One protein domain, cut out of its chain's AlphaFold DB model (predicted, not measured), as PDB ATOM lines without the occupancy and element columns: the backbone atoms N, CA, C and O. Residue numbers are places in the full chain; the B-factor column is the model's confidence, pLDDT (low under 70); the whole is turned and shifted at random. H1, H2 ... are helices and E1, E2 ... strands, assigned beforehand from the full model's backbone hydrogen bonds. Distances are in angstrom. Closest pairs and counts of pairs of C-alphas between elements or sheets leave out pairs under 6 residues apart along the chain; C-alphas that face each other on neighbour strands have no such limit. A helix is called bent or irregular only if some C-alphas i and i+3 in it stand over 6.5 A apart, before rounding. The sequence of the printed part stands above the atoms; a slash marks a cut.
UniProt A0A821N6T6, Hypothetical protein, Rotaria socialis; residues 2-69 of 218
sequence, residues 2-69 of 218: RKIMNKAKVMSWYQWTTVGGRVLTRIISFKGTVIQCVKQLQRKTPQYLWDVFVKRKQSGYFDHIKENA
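What this domain is: This is residues 2 to 69 of the 218 residues of the protein "Hypothetical protein" of Rotaria socialis (UniProt A0A821N6T6). A two-stranded hairpin, E1 and E2, and a long bent helix, H1, make a V whose corner is where H1 follows E2. Residues 41 to 69 stick out free. The printed part has 68 residues, with E1, E2 and H1 in that order, an antiparallel sheet E1 - E2, and mixed class, helices and strands. It is extended, with a radius of gyration of the C-alphas of 18.3 A, and flat, spanning 56 by 41 by 14 A.

How they stand to each other: E1, residues 10 to 19, and E2, residues 24 to 33, form an antiparallel hairpin at 157 degrees; N 11 and O 32 are 2.8 A apart and N 19 and O 24 2.9 A, within hydrogen-bond range. E1 bends by 52 degrees at residue 16. H1, residues 34 to 67, was assigned as one helix by its hydrogen bonds but is bent: C-alphas 43 and 46 are 6.9 A apart. Its arms H1a, residues 34 to 43, and H1b, residues 46 to 67, stand at a steep tilt of 53 degrees. The closest C-alphas of E1 and H1a are those of Met 11 and Val 34, 6.4 A. H1b is apart from E1 and E2. In both arms every O i to N i+4 pair is within hydrogen-bond range.

Where its parts are: E1 begins at C-alpha 10 (39.244, 42.613, 2.492) and is 26.7 A long; E2 is 27.5 A. H1a is 14.3 A; H1b, 31.4 A, ends at C-alpha 67 (31.202, 18.481, 46.057).

The domain as a whole: The farthest C-alphas, of Ala 8 and Ala 69, are 56.6 A apart. The printed part has no cut, and both links are tight. The pLDDT is under 70 at residues 2 to 8 and 18 to 26.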
ATOM      1  N   ARG A   2      44.256  50.937  21.538       37.78
ATOM      2  CA  ARG A   2      43.373  50.185  20.626       37.78
ATOM      3  C   ARG A   2      43.969  50.274  19.219       37.78
ATOM      4  O   ARG A   2      43.923  51.342  18.619       37.78
ATOM      5  N   LYS A   3      44.543  49.181  18.701       43.88
ATOM      6  CA  LYS A   3      44.914  49.089  17.280       43.88
ATOM      7  C   LYS A   3      43.653  49.336  16.453       43.88
ATOM      8  O   LYS A   3      42.708  48.553  16.509       43.88
ATOM      9  N   ILE A   4      43.630  50.450  15.725       47.56
ATOM     10  CA  ILE A   4      42.570  50.777  14.778       47.56
ATOM     11  C   ILE A   4      42.637  49.708  13.686       47.56
ATOM     12  O   ILE A   4      43.566  49.675  12.885       47.56
ATOM     13  N   MET A   5      41.684  48.778  13.705       52.97
ATOM     14  CA  MET A   5      41.508  47.799  12.639       52.97
ATOM     15  C   MET A   5      41.389  48.543  11.307       52.97
ATOM     16  O   MET A   5      40.498  49.379  11.140       52.97
ATOM     17  N   ASN A   6      42.292  48.249  10.373       56.06
ATOM     18  CA  ASN A   6      42.324  48.895   9.069       56.06
ATOM     19  C   ASN A   6      41.042  48.539   8.289       56.06
ATOM     20  O   ASN A   6      40.854  47.400   7.853       56.06
ATOM     21  N   LYS A   7      40.123  49.507   8.192       57.34
ATOM     22  CA  LYS A   7      38.712  49.320   7.803       57.34
ATOM     23  C   LYS A   7      38.524  48.814   6.367       57.34
ATOM     24  O   LYS A   7      37.492  48.215   6.076       57.34
ATOM     25  N   ALA A   8      39.516  49.020   5.501       62.94
ATOM     26  CA  ALA A   8      39.483  48.643   4.088       62.94
ATOM     27  C   ALA A   8      40.035  47.236   3.796       62.94
ATOM     28  O   ALA A   8      39.978  46.783   2.654       62.94
ATOM     29  N   LYS A   9      40.577  46.521   4.796       76.94
ATOM     30  CA  LYS A   9      41.155  45.195   4.557       76.94
ATOM     31  C   LYS A   9      40.048  44.203   4.191       76.94
ATOM     32  O   LYS A   9      39.156  43.922   4.995       76.94
ATOM     33  N   VAL A  10      40.115  43.689   2.967       83.62
ATOM     34  CA  VAL A  10      39.244  42.613   2.492       83.62
ATOM     35  C   VAL A  10      39.748  41.294   3.073       83.62
ATOM     36  O   VAL A  10      40.949  41.025   3.079       83.62
ATOM     37  N   MET A  11      38.833  40.478   3.579       85.94
ATOM     38  CA  MET A  11      39.103  39.153   4.118       85.94
ATOM     39  C   MET A  11      38.040  38.161   3.654       85.94
ATOM     40  O   MET A  11      36.911  38.542   3.331       85.94
ATOM     41  N   SER A  12      38.411  36.889   3.635       87.00
ATOM     42  CA  SER A  12      37.478  35.780   3.490       87.00
ATOM     43  C   SER A  12      37.266  35.095   4.833       87.00
ATOM     44  O   SER A  12      38.186  34.998   5.646       87.00
ATOM     45  N   TRP A  13      36.043  34.641   5.081       88.25
ATOM     46  CA  TRP A  13      35.712  33.839   6.254       88.25
ATOM     47  C   TRP A  13      34.656  32.802   5.904       88.25
ATOM     48  O   TRP A  13      33.972  32.897   4.886       88.25
ATOM     49  N   TYR A  14      34.538  31.809   6.773       85.06
ATOM     50  CA  TYR A  14      33.669  30.667   6.573       85.06
ATOM     51  C   TYR A  14      32.604  30.608   7.657       85.06
ATOM     52  O   TYR A  14      32.869  30.923   8.818       85.06
ATOM     53  N   GLN A  15      31.403  30.176   7.287       81.12
ATOM     54  CA  GLN A  15      30.339  29.913   8.244       81.12
ATOM     55  C   GLN A  15      29.671  28.581   7.946       81.12
ATOM     56  O   GLN A  15      29.252  28.321   6.820       81.12
ATOM     57  N   TRP A  16      29.490  27.782   8.990       78.88
ATOM     58  CA  TRP A  16      28.594  26.640   8.963       78.88
ATOM     59  C   TRP A  16      27.141  27.122   8.873       78.88
ATOM     60  O   TRP A  16      26.690  27.932   9.690       78.88
ATOM     61  N   THR A  17      26.414  26.652   7.863       73.44
ATOM     62  CA  THR A  17      24.968  26.854   7.747       73.44
ATOM     63  C   THR A  17      24.255  25.520   7.630       73.44
ATOM     64  O   THR A  17      24.770  24.597   7.000       73.44
ATOM     65  N   THR A  18      23.050  25.440   8.179       68.88
ATOM     66  CA  THR A  18      22.164  24.291   7.997       68.88
ATOM     67  C   THR A  18      21.319  24.516   6.748       68.88
ATOM     68  O   THR A  18      20.546  25.469   6.685       68.88
ATOM     69  N   VAL A  19      21.448  23.641   5.751       65.00
ATOM     70  CA  VAL A  19      20.587  23.630   4.559       65.00
ATOM     71  C   VAL A  19      19.584  22.483   4.698       65.00
ATOM     72  O   VAL A  19      19.971  21.371   5.037       65.00
ATOM     73  N   GLY A  20      18.293  22.742   4.469       57.81
ATOM     74  CA  GLY A  20      17.274  21.683   4.389       57.81
ATOM     75  C   GLY A  20      16.855  21.025   5.710       57.81
ATOM     76  O   GLY A  20      16.187  20.002   5.679       57.81
ATOM     77  N   GLY A  21      17.201  21.605   6.863       50.22
ATOM     78  CA  GLY A  21      16.829  21.049   8.165       50.22
ATOM     79  C   GLY A  21      17.728  19.888   8.610       50.22
ATOM     80  O   GLY A  21      17.813  18.830   8.000       50.22
ATOM     81  N   ARG A  22      18.391  20.120   9.745       50.47
ATOM     82  CA  ARG A  22      19.093  19.183  10.640       50.47
ATOM     83  C   ARG A  22      20.321  18.388  10.187       50.47
ATOM     84  O   ARG A  22      21.069  18.054  11.095       50.47
ATOM     85  N   VAL A  23      20.604  18.119   8.909       47.69
ATOM     86  CA  VAL A  23      21.721  17.176   8.602       47.69
ATOM     87  C   VAL A  23      22.754  17.675   7.587       47.69
ATOM     88  O   VAL A  23      23.863  17.154   7.539       47.69
ATOM     89  N   LEU A  24      22.477  18.734   6.824       45.47
ATOM     90  CA  LEU A  24      23.447  19.250   5.853       45.47
ATOM     91  C   LEU A  24      24.064  20.551   6.350       45.47
ATOM     92  O   LEU A  24      23.544  21.644   6.112       45.47
ATOM     93  N   THR A  25      25.189  20.432   7.052       55.09
ATOM     94  CA  THR A  25      26.017  21.585   7.394       55.09
ATOM     95  C   THR A  25      26.942  21.886   6.220       55.09
ATOM     96  O   THR A  25      27.842  21.110   5.906       55.09
ATOM     97  N   ARG A  26      26.725  23.011   5.537       62.62
ATOM     98  CA  ARG A  26      27.626  23.489   4.481       62.62
ATOM     99  C   ARG A  26      28.464  24.644   4.994       62.62
ATOM    100  O   ARG A  26      27.954  25.541   5.665       62.62
ATOM    101  N   ILE A  27      29.743  24.627   4.637       75.25
ATOM    102  CA  ILE A  27      30.635  25.763   4.820       75.25
ATOM    103  C   ILE A  27      30.329  26.767   3.704       75.25
ATOM    104  O   ILE A  27      30.632  26.518   2.539       75.25
ATOM    105  N   ILE A  28      29.721  27.899   4.049       79.12
ATOM    106  CA  ILE A  28      29.575  29.032   3.132       79.12
ATOM    107  C   ILE A  28      30.819  29.905   3.249       79.12
ATOM    108  O   ILE A  28      31.213  30.284   4.353       79.12
ATOM    109  N   SER A  29      31.416  30.231   2.104       84.31
ATOM    110  CA  SER A  29      32.505  31.199   1.998       84.31
ATOM    111  C   SER A  29      31.944  32.604   1.804       84.31
ATOM    112  O   SER A  29      31.118  32.839   0.922       84.31
ATOM    113  N   PHE A  30      32.414  33.543   2.616       85.38
ATOM    114  CA  PHE A  30      32.125  34.966   2.500       85.38
ATOM    115  C   PHE A  30      33.407  35.710   2.152       85.38
ATOM    116  O   PHE A  30      34.491  35.340   2.600       85.38
ATOM    117  N   LYS A  31      33.279  36.797   1.391       88.38
ATOM    118  CA  LYS A  31      34.365  37.736   1.106       88.38
ATOM    119  C   LYS A  31      33.849  39.148   1.340       88.38
ATOM    120  O   LYS A  31      32.796  39.513   0.827       88.38
ATOM    121  N   GLY A  32      34.568  39.932   2.131       88.25
ATOM    122  CA  GLY A  32      34.126  41.271   2.506       88.25
ATOM    123  C   GLY A  32      35.138  41.993   3.378       88.25
ATOM    124  O   GLY A  32      36.260  41.533   3.568       88.25
ATOM    125  N   THR A  33      34.756  43.144   3.910       89.19
ATOM    126  CA  THR A  33      35.620  43.917   4.813       89.19
ATOM    127  C   THR A  33      35.636  43.324   6.221       89.19
ATOM    128  O   THR A  33      34.684  42.660   6.643       89.19
ATOM    129  N   VAL A  34      36.669  43.648   7.006       84.75
ATOM    130  CA  VAL A  34      36.712  43.275   8.433       84.75
ATOM    131  C   VAL A  34      35.477  43.781   9.193       84.75
ATOM    132  O   VAL A  34      34.967  43.092  10.071       84.75
ATOM    133  N   ILE A  35      34.931  44.946   8.824       85.31
ATOM    134  CA  ILE A  35      33.709  45.489   9.444       85.31
ATOM    135  C   ILE A  35      32.509  44.568   9.201       85.31
ATOM    136  O   ILE A  35      31.718  44.340  10.114       85.31
ATOM    137  N   GLN A  36      32.354  44.040   7.985       84.75
ATOM    138  CA  GLN A  36      31.259  43.122   7.661       84.75
ATOM    139  C   GLN A  36      31.391  41.802   8.427       84.75
ATOM    140  O   GLN A  36      30.394  41.321   8.963       84.75
ATOM    141  N   CYS A  37      32.610  41.273   8.550       84.38
ATOM    142  CA  CYS A  37      32.887  40.092   9.367       84.38
ATOM    143  C   CYS A  37      32.537  40.339  10.847       84.38
ATOM    144  O   CYS A  37      31.773  39.578  11.441       84.38
ATOM    145  N   VAL A  38      32.990  41.458  11.425       86.50
ATOM    146  CA  VAL A  38      32.678  41.818  12.819       86.50
ATOM    147  C   VAL A  38      31.179  42.011  13.034       86.50
ATOM    148  O   VAL A  38      30.652  41.521  14.026       86.50
ATOM    149  N   LYS A  39      30.461  42.646  12.099       86.69
ATOM    150  CA  LYS A  39      28.996  42.765  12.184       86.69
ATOM    151  C   LYS A  39      28.306  41.397  12.186       86.69
ATOM    152  O   LYS A  39      27.334  41.217  12.915       86.69
ATOM    153  N   GLN A  40      28.789  40.429  11.404       84.38
ATOM    154  CA  GLN A  40      28.250  39.064  11.433       84.38
ATOM    155  C   GLN A  40      28.534  38.358  12.766       84.38
ATOM    156  O   GLN A  40      27.630  37.737  13.323       84.38
ATOM    157  N   LEU A  41      29.745  38.500  13.316       83.31
ATOM    158  CA  LEU A  41      30.085  37.966  14.640       83.31
ATOM    159  C   LEU A  41      29.225  38.595  15.739       83.31
ATOM    160  O   LEU A  41      28.664  37.879  16.564       83.31
ATOM    161  N   GLN A  42      29.048  39.917  15.711       83.69
ATOM    162  CA  GLN A  42      28.202  40.645  16.660       83.69
ATOM    163  C   GLN A  42      26.754  40.153  16.632       83.69
ATOM    164  O   GLN A  42      26.159  39.991  17.690       83.69
ATOM    165  N   ARG A  43      26.201  39.830  15.456       81.31
ATOM    166  CA  ARG A  43      24.848  39.252  15.340       81.31
ATOM    167  C   ARG A  43      24.722  37.869  15.986       81.31
ATOM    168  O   ARG A  43      23.660  37.543  16.495       81.31
ATOM    169  N   LYS A  44      25.789  37.067  15.975       78.94
ATOM    170  CA  LYS A  44      25.827  35.731  16.602       78.94
ATOM    171  C   LYS A  44      26.232  35.761  18.077       78.94
ATOM    172  O   LYS A  44      26.019  34.787  18.793       78.94
ATOM    173  N   THR A  45      26.811  36.870  18.532       76.75
ATOM    174  CA  THR A  45      27.343  37.013  19.892       76.75
ATOM    175  C   THR A  45      26.275  36.803  20.972       76.75
ATOM    176  O   THR A  45      26.575  36.074  21.910       76.75
ATOM    177  N   PRO A  46      25.038  37.336  20.869       78.31
ATOM    178  CA  PRO A  46      24.010  37.108  21.888       78.31
ATOM    179  C   PRO A  46      23.681  35.628  22.101       78.31
ATOM    180  O   PRO A  46      23.657  35.169  23.239       78.31
ATOM    181  N   GLN A  47      23.502  34.873  21.012       72.44
ATOM    182  CA  GLN A  47      23.239  33.434  21.078       72.44
ATOM    183  C   GLN A  47      24.413  32.687  21.724       72.44
ATOM    184  O   GLN A  47      24.217  31.914  22.653       72.44
ATOM    185  N   TYR A  48      25.642  33.002  21.312       73.19
ATOM    186  CA  TYR A  48      26.841  32.414  21.907       73.19
ATOM    187  C   TYR A  48      26.993  32.735  23.404       73.19
ATOM    188  O   TYR A  48      27.301  31.852  24.200       73.19
ATOM    189  N   LEU A  49      26.783  33.993  23.809       75.31
ATOM    190  CA  LEU A  49      26.868  34.399  25.216       75.31
ATOM    191  C   LEU A  49      25.834  33.670  26.072       75.31
ATOM    192  O   LEU A  49      26.125  33.319  27.215       75.31
ATOM    193  N   TRP A  50      24.655  33.416  25.508       73.31
ATOM    194  CA  TRP A  50      23.633  32.624  26.165       73.31
ATOM    195  C   TRP A  50      24.048  31.157  26.325       73.31
ATOM    196  O   TRP A  50      23.984  30.632  27.436       73.31
ATOM    197  N   ASP A  51      24.563  30.518  25.272       70.38
ATOM    198  CA  ASP A  51      25.092  29.149  25.357       70.38
ATOM    199  C   ASP A  51      26.203  29.048  26.417       70.38
ATOM    200  O   ASP A  51      26.243  28.105  27.212       70.38
ATOM    201  N   VAL A  52      27.075  30.060  26.497       73.06
ATOM    202  CA  VAL A  52      28.108  30.166  27.540       73.06
ATOM    203  C   VAL A  52      27.489  30.311  28.930       73.06
ATOM    204  O   VAL A  52      27.969  29.676  29.871       73.06
ATOM    205  N   PHE A  53      26.442  31.121  29.087       76.62
ATOM    206  CA  PHE A  53      25.733  31.275  30.357       76.62
ATOM    207  C   PHE A  53      25.101  29.956  30.814       76.62
ATOM    208  O   PHE A  53      25.347  29.528  31.944       76.62
ATOM    209  N   VAL A  54      24.358  29.280  29.932       73.06
ATOM    210  CA  VAL A  54      23.732  27.977  30.208       73.06
ATOM    211  C   VAL A  54      24.790  26.946  30.581       73.06
ATOM    212  O   VAL A  54      24.682  26.324  31.639       73.06
ATOM    213  N   LYS A  55      25.857  26.830  29.782       76.19
ATOM    214  CA  LYS A  55      26.983  25.928  30.060       76.19
ATOM    215  C   LYS A  55      27.588  26.188  31.439       76.19
ATOM    216  O   LYS A  55      27.851  25.245  32.179       76.19
ATOM    217  N   ARG A  56      27.805  27.454  31.810       77.75
ATOM    218  CA  ARG A  56      28.359  27.823  33.125       77.75
ATOM    219  C   ARG A  56      27.414  27.481  34.270       77.75
ATOM    220  O   ARG A  56      27.879  26.997  35.294       77.75
ATOM    221  N   LYS A  57      26.106  27.700  34.107       77.38
ATOM    222  CA  LYS A  57      25.104  27.321  35.114       77.38
ATOM    223  C   LYS A  57      25.020  25.807  35.296       77.38
ATOM    224  O   LYS A  57      24.982  25.349  36.431       77.38
ATOM    225  N   GLN A  58      25.046  25.047  34.202       74.75
ATOM    226  CA  GLN A  58      25.080  23.583  34.236       74.75
ATOM    227  C   GLN A  58      26.348  23.065  34.913       74.75
ATOM    228  O   GLN A  58      26.241  22.223  35.798       74.75
ATOM    229  N   SER A  59      27.514  23.605  34.543       77.00
ATOM    230  CA  SER A  59      28.787  23.260  35.184       77.00
ATOM    231  C   SER A  59      28.738  23.548  36.677       77.00
ATOM    232  O   SER A  59      28.947  22.638  37.459       77.00
ATOM    233  N   GLY A  60      28.357  24.764  37.084       79.88
ATOM    234  CA  GLY A  60      28.332  25.129  38.502       79.88
ATOM    235  C   GLY A  60      27.364  24.284  39.336       79.88
ATOM    236  O   GLY A  60      27.682  23.928  40.463       79.88
ATOM    237  N   TYR A  61      26.202  23.920  38.788       80.69
ATOM    238  CA  TYR A  61      25.280  23.010  39.473       80.69
ATOM    239  C   TYR A  61      25.845  21.589  39.581       80.69
ATOM    240  O   TYR A  61      25.705  20.939  40.611       80.69
ATOM    241  N   PHE A  62      26.498  21.106  38.524       78.25
ATOM    242  CA  PHE A  62      27.150  19.804  38.525       78.25
ATOM    243  C   PHE A  62      28.317  19.747  39.517       78.25
ATOM    244  O   PHE A  62      28.416  18.791  40.278       78.25
ATOM    245  N   ASP A  63      29.150  20.786  39.550       80.44
ATOM    246  CA  ASP A  63      30.249  20.935  40.503       80.44
ATOM    247  C   ASP A  63      29.719  20.962  41.945       80.44
ATOM    248  O   ASP A  63      30.196  20.202  42.781       80.44
ATOM    249  N   HIS A  64      28.630  21.697  42.198       81.69
ATOM    250  CA  HIS A  64      27.960  21.699  43.497       81.69
ATOM    251  C   HIS A  64      27.460  20.308  43.923       81.69
ATOM    252  O   HIS A  64      27.693  19.907  45.060       81.69
ATOM    253  N   ILE A  65      26.797  19.547  43.042       79.94
ATOM    254  CA  ILE A  65      26.350  18.186  43.391       79.94
ATOM    255  C   ILE A  65      27.553  17.273  43.648       79.94
ATOM    256  O   ILE A  65      27.521  16.507  44.604       79.94
ATOM    257  N   LYS A  66      28.609  17.348  42.827       77.00
ATOM    258  CA  LYS A  66      29.827  16.546  43.027       77.00
ATOM    259  C   LYS A  66      30.467  16.811  44.390       77.00
ATOM    260  O   LYS A  66      30.818  15.859  45.076       77.00
ATOM    261  N   GLU A  67      30.601  18.079  44.776       79.25
ATOM    262  CA  GLU A  67      31.202  18.481  46.057       79.25
ATOM    263  C   GLU A  67      30.362  18.065  47.273       79.25
ATOM    264  O   GLU A  67      30.913  17.849  48.347       79.25
ATOM    265  N   ASN A  68      29.042  17.940  47.111       77.31
ATOM    266  CA  ASN A  68      28.107  17.620  48.195       77.31
ATOM    267  C   ASN A  68      27.565  16.180  48.119       77.31
ATOM    268  O   ASN A  68      26.580  15.862  48.784       77.31
ATOM    269  N   ALA A  69      28.170  15.315  47.300       74.44
ATOM    270  CA  ALA A  69      27.777  13.916  47.200       74.44
ATOM    271  C   ALA A  69      28.229  13.146  48.449       74.44
ATOM    272  O   ALA A  69      29.428  13.015  48.703       74.44
TER     273      ALA A  69